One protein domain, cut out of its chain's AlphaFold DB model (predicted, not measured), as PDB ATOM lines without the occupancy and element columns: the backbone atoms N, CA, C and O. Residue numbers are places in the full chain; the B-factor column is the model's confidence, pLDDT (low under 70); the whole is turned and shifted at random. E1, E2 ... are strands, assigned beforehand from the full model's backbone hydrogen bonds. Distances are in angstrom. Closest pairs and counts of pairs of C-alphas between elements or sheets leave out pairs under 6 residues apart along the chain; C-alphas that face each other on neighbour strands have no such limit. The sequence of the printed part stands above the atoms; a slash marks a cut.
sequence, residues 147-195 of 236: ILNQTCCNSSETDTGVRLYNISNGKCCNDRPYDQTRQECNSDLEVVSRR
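What this domain is: This is residues 147 to 195 of the 236 residues of an uncharacterized protein of Ciona intestinalis (UniProt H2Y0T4). With little regular structure, this is a flat body of two small hairpins side by side, E1 with E2 and E3 with E4, and a long looping tail, residues 180 to 195, beyond E4. The 49 printed residues hold no named helix and four strands, E1 to E4, in two antiparallel two-strand sheets; all strand, with 16 residues in named elements. It is compact, radius of gyration of the C-alphas 10.7 A, spanning 33 by 27 by 9 A.

How they stand to each other: E1, residues 151 to 154, and E2, residues 162 to 165, form an antiparallel hairpin at 153 degrees; N 151 and O 165 are within hydrogen-bond range at 2.7 A. E3, residues 170 to 173, and E4, residues 176 to 179, form another at 140 degrees, with N 173 and O 176 2.7 A apart. The closest C-alphas of E1 and E3, Thr 151 and Gly 170, are 5.3 A apart. E2 and E3 are apart.

Where its parts are: E1 begins at C-alpha 151 (1.188, 74.095, 1.373) and measures 10.1 A, as does E2. E3 measures 10.0 A. E4 measures 10.3 A and ends at C-alpha 179 (1.248, 83.428, 2.320).

The domain as a whole: The C-alphas farthest apart, Thr 160 and Arg 195, are 33.7 A apart. The printed part has no cut, and no link is long. Confidence is under 70 at residues 155 to 161, 187 to 188 and 193 to 195.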
ATOM      1  N   ILE A 147      -4.676  70.699   3.244       90.56
ATOM      2  CA  ILE A 147      -4.663  71.952   2.469       90.56
ATOM      3  C   ILE A 147      -5.070  73.181   3.278       90.56
ATOM      4  O   ILE A 147      -4.737  74.304   2.901       90.56
ATOM      5  N   LEU A 148      -5.816  72.989   4.364       90.75
ATOM      6  CA  LEU A 148      -6.242  74.085   5.227       90.75
ATOM      7  C   LEU A 148      -5.080  74.574   6.082       90.75
ATOM      8  O   LEU A 148      -5.042  75.743   6.459       90.75
ATOM      9  N   ASN A 149      -4.130  73.685   6.363       91.50
ATOM     10  CA  ASN A 149      -3.049  73.922   7.308       91.50
ATOM     11  C   ASN A 149      -1.668  73.970   6.643       91.50
ATOM     12  O   ASN A 149      -0.723  74.502   7.228       91.50
ATOM     13  N   GLN A 150      -1.528  73.417   5.440       93.38
ATOM     14  CA  GLN A 150      -0.243  73.183   4.800       93.38
ATOM     15  C   GLN A 150      -0.281  73.460   3.291       93.38
ATOM     16  O   GLN A 150      -1.305  73.399   2.618       93.38
ATOM     17  N   THR A 151       0.899  73.743   2.756       92.88
ATOM     18  CA  THR A 151       1.188  74.095   1.373       92.88
ATOM     19  C   THR A 151       2.313  73.208   0.870       92.88
ATOM     20  O   THR A 151       3.343  73.059   1.522       92.88
ATOM     21  N   CYS A 152       2.119  72.639  -0.309       93.06
ATOM     22  CA  CYS A 152       3.087  71.784  -0.973       93.06
ATOM     23  C   CYS A 152       3.865  72.571  -2.027       93.06
ATOM     24  O   CYS A 152       3.246  73.011  -2.998       93.06
ATOM     25  N   CYS A 153       5.188  72.698  -1.887       91.81
ATOM     26  CA  CYS A 153       6.043  73.232  -2.952       91.81
ATOM     27  C   CYS A 153       7.011  72.166  -3.450       91.81
ATOM     28  O   CYS A 153       7.660  71.471  -2.665       91.81
ATOM     29  N   ASN A 154       7.124  72.057  -4.769       84.19
ATOM     30  CA  ASN A 154       8.141  71.222  -5.395       84.19
ATOM     31  C   ASN A 154       9.487  71.939  -5.328       84.19
ATOM     32  O   ASN A 154       9.560  73.098  -5.736       84.19
ATOM     33  N   SER A 155      10.541  71.265  -4.858       64.81
ATOM     34  CA  SER A 155      11.895  71.752  -5.112       64.81
ATOM     35  C   SER A 155      12.299  71.528  -6.574       64.81
ATOM     36  O   SER A 155      11.670  70.750  -7.295       64.81
ATOM     37  N   SER A 156      13.254  72.331  -7.048       56.78
ATOM     38  CA  SER A 156      13.631  72.462  -8.464       56.78
ATOM     39  C   SER A 156      14.012  71.137  -9.142       56.78
ATOM     40  O   SER A 156      14.362  70.181  -8.465       56.78
ATOM     41  N   GLU A 157      14.057  71.130 -10.482       46.88
ATOM     42  CA  GLU A 157      14.218  69.978 -11.401       46.88
ATOM     43  C   GLU A 157      15.298  68.923 -11.066       46.88
ATOM     44  O   GLU A 157      15.229  67.802 -11.572       46.88
ATOM     45  N   THR A 158      16.293  69.248 -10.238       54.44
ATOM     46  CA  THR A 158      17.391  68.350  -9.839       54.44
ATOM     47  C   THR A 158      17.242  67.758  -8.438       54.44
ATOM     48  O   THR A 158      17.951  66.806  -8.105       54.44
ATOM     49  N   ASP A 159      16.337  68.295  -7.627       52.88
ATOM     50  CA  ASP A 159      16.105  67.883  -6.253       52.88
ATOM     51  C   ASP A 159      14.764  67.145  -6.203       52.88
ATOM     52  O   ASP A 159      13.704  67.669  -6.530       52.88
ATOM     53  N   THR A 160      14.792  65.877  -5.807       58.34
ATOM     54  CA  THR A 160      13.586  65.050  -5.645       58.34
ATOM     55  C   THR A 160      12.752  65.465  -4.421       58.34
ATOM     56  O   THR A 160      11.845  64.744  -3.999       58.34
ATOM     57  N   GLY A 161      13.070  66.616  -3.824       67.75
ATOM     58  CA  GLY A 161      12.594  67.085  -2.537       67.75
ATOM     59  C   GLY A 161      11.296  67.863  -2.645       67.75
ATOM     60  O   GLY A 161      11.261  69.087  -2.583       67.75
ATOM     61  N   VAL A 162      10.182  67.154  -2.707       81.81
ATOM     62  CA  VAL A 162       8.912  67.803  -2.412       81.81
ATOM     63  C   VAL A 162       8.882  68.227  -0.937       81.81
ATOM     64  O   VAL A 162       9.241  67.443  -0.056       81.81
ATOM     65  N   ARG A 163       8.482  69.473  -0.660       85.12
ATOM     66  CA  ARG A 163       8.464  70.046   0.691       85.12
ATOM     67  C   ARG A 163       7.071  70.514   1.075       85.12
ATOM     68  O   ARG A 163       6.368  71.164   0.301       85.12
ATOM     69  N   LEU A 164       6.710  70.202   2.311       89.69
ATOM     70  CA  LEU A 164       5.491  70.666   2.949       89.69
ATOM     71  C   LEU A 164       5.808  71.835   3.869       89.69
ATOM     72  O   LEU A 164       6.748  71.793   4.660       89.69
ATOM     73  N   TYR A 165       4.986  72.865   3.774       88.38
ATOM     74  CA  TYR A 165       5.100  74.088   4.543       88.38
ATOM     75  C   TYR A 165       3.790  74.328   5.273       88.38
ATOM     76  O   TYR A 165       2.739  74.304   4.650       88.38
ATOM     77  N   ASN A 166       3.820  74.581   6.578       89.06
ATOM     78  CA  ASN A 166       2.612  74.819   7.377       89.06
ATOM     79  C   ASN A 166       2.071  76.248   7.169       89.06
ATOM     80  O   ASN A 166       2.053  77.056   8.096       89.06
ATOM     81  N   ILE A 167       1.708  76.588   5.931       83.25
ATOM     82  CA  ILE A 167       1.074  77.858   5.573       83.25
ATOM     83  C   ILE A 167      -0.360  77.558   5.151       83.25
ATOM     84  O   ILE A 167      -0.593  76.934   4.114       83.25
ATOM     85  N   SER A 168      -1.314  78.010   5.965       83.94
ATOM     86  CA  SER A 168      -2.738  77.962   5.635       83.94
ATOM     87  C   SER A 168      -3.006  78.842   4.424       83.94
ATOM     88  O   SER A 168      -2.625  80.013   4.420       83.94
ATOM     89  N   ASN A 169      -3.637  78.285   3.389       77.12
ATOM     90  CA  ASN A 169      -3.837  78.977   2.110       77.12
ATOM     91  C   ASN A 169      -2.530  79.536   1.516       77.12
ATOM     92  O   ASN A 169      -2.534  80.537   0.790       77.12
ATOM     93  N   GLY A 170      -1.396  78.921   1.857       85.62
ATOM     94  CA  GLY A 170      -0.132  79.273   1.252       85.62
ATOM     95  C   GLY A 170      -0.100  78.842  -0.208       85.62
ATOM     96  O   GLY A 170      -0.833  77.972  -0.680       85.62
ATOM     97  N   LYS A 171       0.771  79.499  -0.951       86.94
ATOM     98  CA  LYS A 171       1.148  79.145  -2.312       86.94
ATOM     99  C   LYS A 171       2.638  78.933  -2.369       86.94
ATOM    100  O   LYS A 171       3.326  79.108  -1.380       86.94
ATOM    101  N   CYS A 172       3.131  78.560  -3.532       91.12
ATOM    102  CA  CYS A 172       4.547  78.380  -3.763       91.12
ATOM    103  C   CYS A 172       5.011  79.334  -4.839       91.12
ATOM    104  O   CYS A 172       4.342  79.532  -5.853       91.12
ATOM    105  N   CYS A 173       6.168  79.918  -4.612       89.19
ATOM    106  CA  CYS A 173       6.977  80.537  -5.625       89.19
ATOM    107  C   CYS A 173       8.263  79.735  -5.708       89.19
ATOM    108  O   CYS A 173       9.117  79.782  -4.818       89.19
ATOM    109  N   ASN A 174       8.337  78.956  -6.782       86.38
ATOM    110  CA  ASN A 174       9.294  77.876  -6.920       86.38
ATOM    111  C   ASN A 174       9.160  76.884  -5.752       86.38
ATOM    112  O   ASN A 174       8.050  76.478  -5.399       86.38
ATOM    113  N   ASP A 175      10.273  76.543  -5.125       79.44
ATOM    114  CA  ASP A 175      10.344  75.688  -3.955       79.44
ATOM    115  C   ASP A 175       9.961  76.406  -2.660       79.44
ATOM    116  O   ASP A 175       9.845  75.761  -1.618       79.44
ATOM    117  N   ARG A 176       9.757  77.726  -2.705       82.50
ATOM    118  CA  ARG A 176       9.526  78.547  -1.520       82.50
ATOM    119  C   ARG A 176       8.052  78.876  -1.356       82.50
ATOM    120  O   ARG A 176       7.442  79.462  -2.249       82.50
ATOM    121  N   PRO A 177       7.448  78.545  -0.216       89.50
ATOM    122  CA  PRO A 177       6.059  78.858   0.015       89.50
ATOM    123  C   PRO A 177       5.909  80.362   0.279       89.50
ATOM    124  O   PRO A 177       6.837  81.025   0.737       89.50
ATOM    125  N   TYR A 178       4.724  80.896   0.055       86.50
ATOM    126  CA  TYR A 178       4.337  82.238   0.435       86.50
ATOM    127  C   TYR A 178       2.898  82.274   0.922       86.50
ATOM    128  O   TYR A 178       2.042  81.552   0.419       86.50
ATOM    129  N   ASP A 179       2.613  83.144   1.883       84.88
ATOM    130  CA  ASP A 179       1.248  83.428   2.320       84.88
ATOM    131  C   ASP A 179       0.590  84.413   1.345       84.88
ATOM    132  O   ASP A 179       1.008  85.567   1.203       84.88
ATOM    133  N   GLN A 180      -0.475  83.964   0.684       74.44
ATOM    134  CA  GLN A 180      -1.185  84.764  -0.309       74.44
ATOM    135  C   GLN A 180      -1.779  86.068   0.220       74.44
ATOM    136  O   GLN A 180      -1.938  87.014  -0.549       74.44
ATOM    137  N   THR A 181      -2.169  86.122   1.491       80.44
ATOM    138  CA  THR A 181      -2.840  87.305   2.046       80.44
ATOM    139  C   THR A 181      -1.878  88.458   2.254       80.44
ATOM    140  O   THR A 181      -2.291  89.609   2.414       80.44
ATOM    141  N   ARG A 182      -0.583  88.155   2.275       70.12
ATOM    142  CA  ARG A 182       0.401  89.073   2.813       70.12
ATOM    143  C   ARG A 182       1.504  89.393   1.810       70.12
ATOM    144  O   ARG A 182       2.055  90.493   1.905       70.12
ATOM    145  N   GLN A 183       1.849  88.503   0.878       70.44
ATOM    146  CA  GLN A 183       3.270  88.346   0.565       70.44
ATOM    147  C   GLN A 183       3.521  87.595  -0.784       70.44
ATOM    148  O   GLN A 183       2.647  86.906  -1.300       70.44
ATOM    149  N   GLU A 184       4.693  87.774  -1.402       75.81
ATOM    150  CA  GLU A 184       5.216  87.134  -2.623       75.81
ATOM    151  C   GLU A 184       6.649  86.686  -2.430       75.81
ATOM    152  O   GLU A 184       7.337  87.257  -1.633       75.81
ATOM    153  N   CYS A 185       7.148  85.730  -3.182       84.00
ATOM    154  CA  CYS A 185       8.548  85.335  -3.120       84.00
ATOM    155  C   CYS A 185       9.300  85.952  -4.328       84.00
ATOM    156  O   CYS A 185       8.856  85.727  -5.451       84.00
ATOM    157  N   ASN A 186      10.351  86.753  -4.151       77.75
ATOM    158  CA  ASN A 186      11.022  87.557  -5.181       77.75
ATOM    159  C   ASN A 186      12.172  86.794  -5.870       77.75
ATOM    160  O   ASN A 186      12.221  85.573  -5.825       77.75
ATOM    161  N   SER A 187      13.071  87.482  -6.576       61.78
ATOM    162  CA  SER A 187      14.199  86.895  -7.328       61.78
ATOM    163  C   SER A 187      15.310  86.331  -6.447       61.78
ATOM    164  O   SER A 187      15.977  85.372  -6.825       61.78
ATOM    165  N   ASP A 188      15.414  86.856  -5.236       64.19
ATOM    166  CA  ASP A 188      16.150  86.261  -4.127       64.19
ATOM    167  C   ASP A 188      15.314  85.152  -3.451       64.19
ATOM    168  O   ASP A 188      15.655  84.639  -2.376       64.19
ATOM    169  N   LEU A 189      14.205  84.754  -4.097       71.31
ATOM    170  CA  LEU A 189      13.159  83.877  -3.596       71.31
ATOM    171  C   LEU A 189      12.563  84.448  -2.272       71.31
ATOM    172  O   LEU A 189      12.343  83.738  -1.291       71.31
ATOM    173  N   GLU A 190      12.304  85.758  -2.198       70.56
ATOM    174  CA  GLU A 190      11.840  86.435  -0.969       70.56
ATOM    175  C   GLU A 190      10.395  86.885  -0.935       70.56
ATOM    176  O   GLU A 190       9.945  87.687  -1.741       70.56
ATOM    177  N   VAL A 191       9.771  86.450   0.151       70.00
ATOM    178  CA  VAL A 191       8.524  86.794   0.845       70.00
ATOM    179  C   VAL A 191       7.879  88.209   0.755       70.00
ATOM    180  O   VAL A 191       6.931  88.479   1.465       70.00
ATOM    181  N   VAL A 192       8.392  89.170  -0.001       77.62
ATOM    182  CA  VAL A 192       7.635  90.174  -0.766       77.62
ATOM    183  C   VAL A 192       6.214  90.638  -0.378       77.62
ATOM    184  O   VAL A 192       5.276  90.300  -1.091       77.62
ATOM    185  N   SER A 193       5.951  91.507   0.611       67.31
ATOM    186  CA  SER A 193       4.659  92.228   0.510       67.31
ATOM    187  C   SER A 193       4.692  93.091  -0.745       67.31
ATOM    188  O   SER A 193       5.461  94.050  -0.847       67.31
ATOM    189  N   ARG A 194       3.864  92.730  -1.724       55.09
ATOM    190  CA  ARG A 194       3.978  93.253  -3.090       55.09
ATOM    191  C   ARG A 194       3.934  94.765  -3.211       55.09
ATOM    192  O   ARG A 194       4.353  95.317  -4.217       55.09
ATOM    193  N   ARG A 195       3.365  95.457  -2.230       65.88
ATOM    194  CA  ARG A 195       3.165  96.904  -2.322       65.88
ATOM    195  C   ARG A 195       4.377  97.712  -1.881       65.88
ATOM    196  O   ARG A 195       4.380  98.920  -2.087       65.88
TER     197      ARG A 195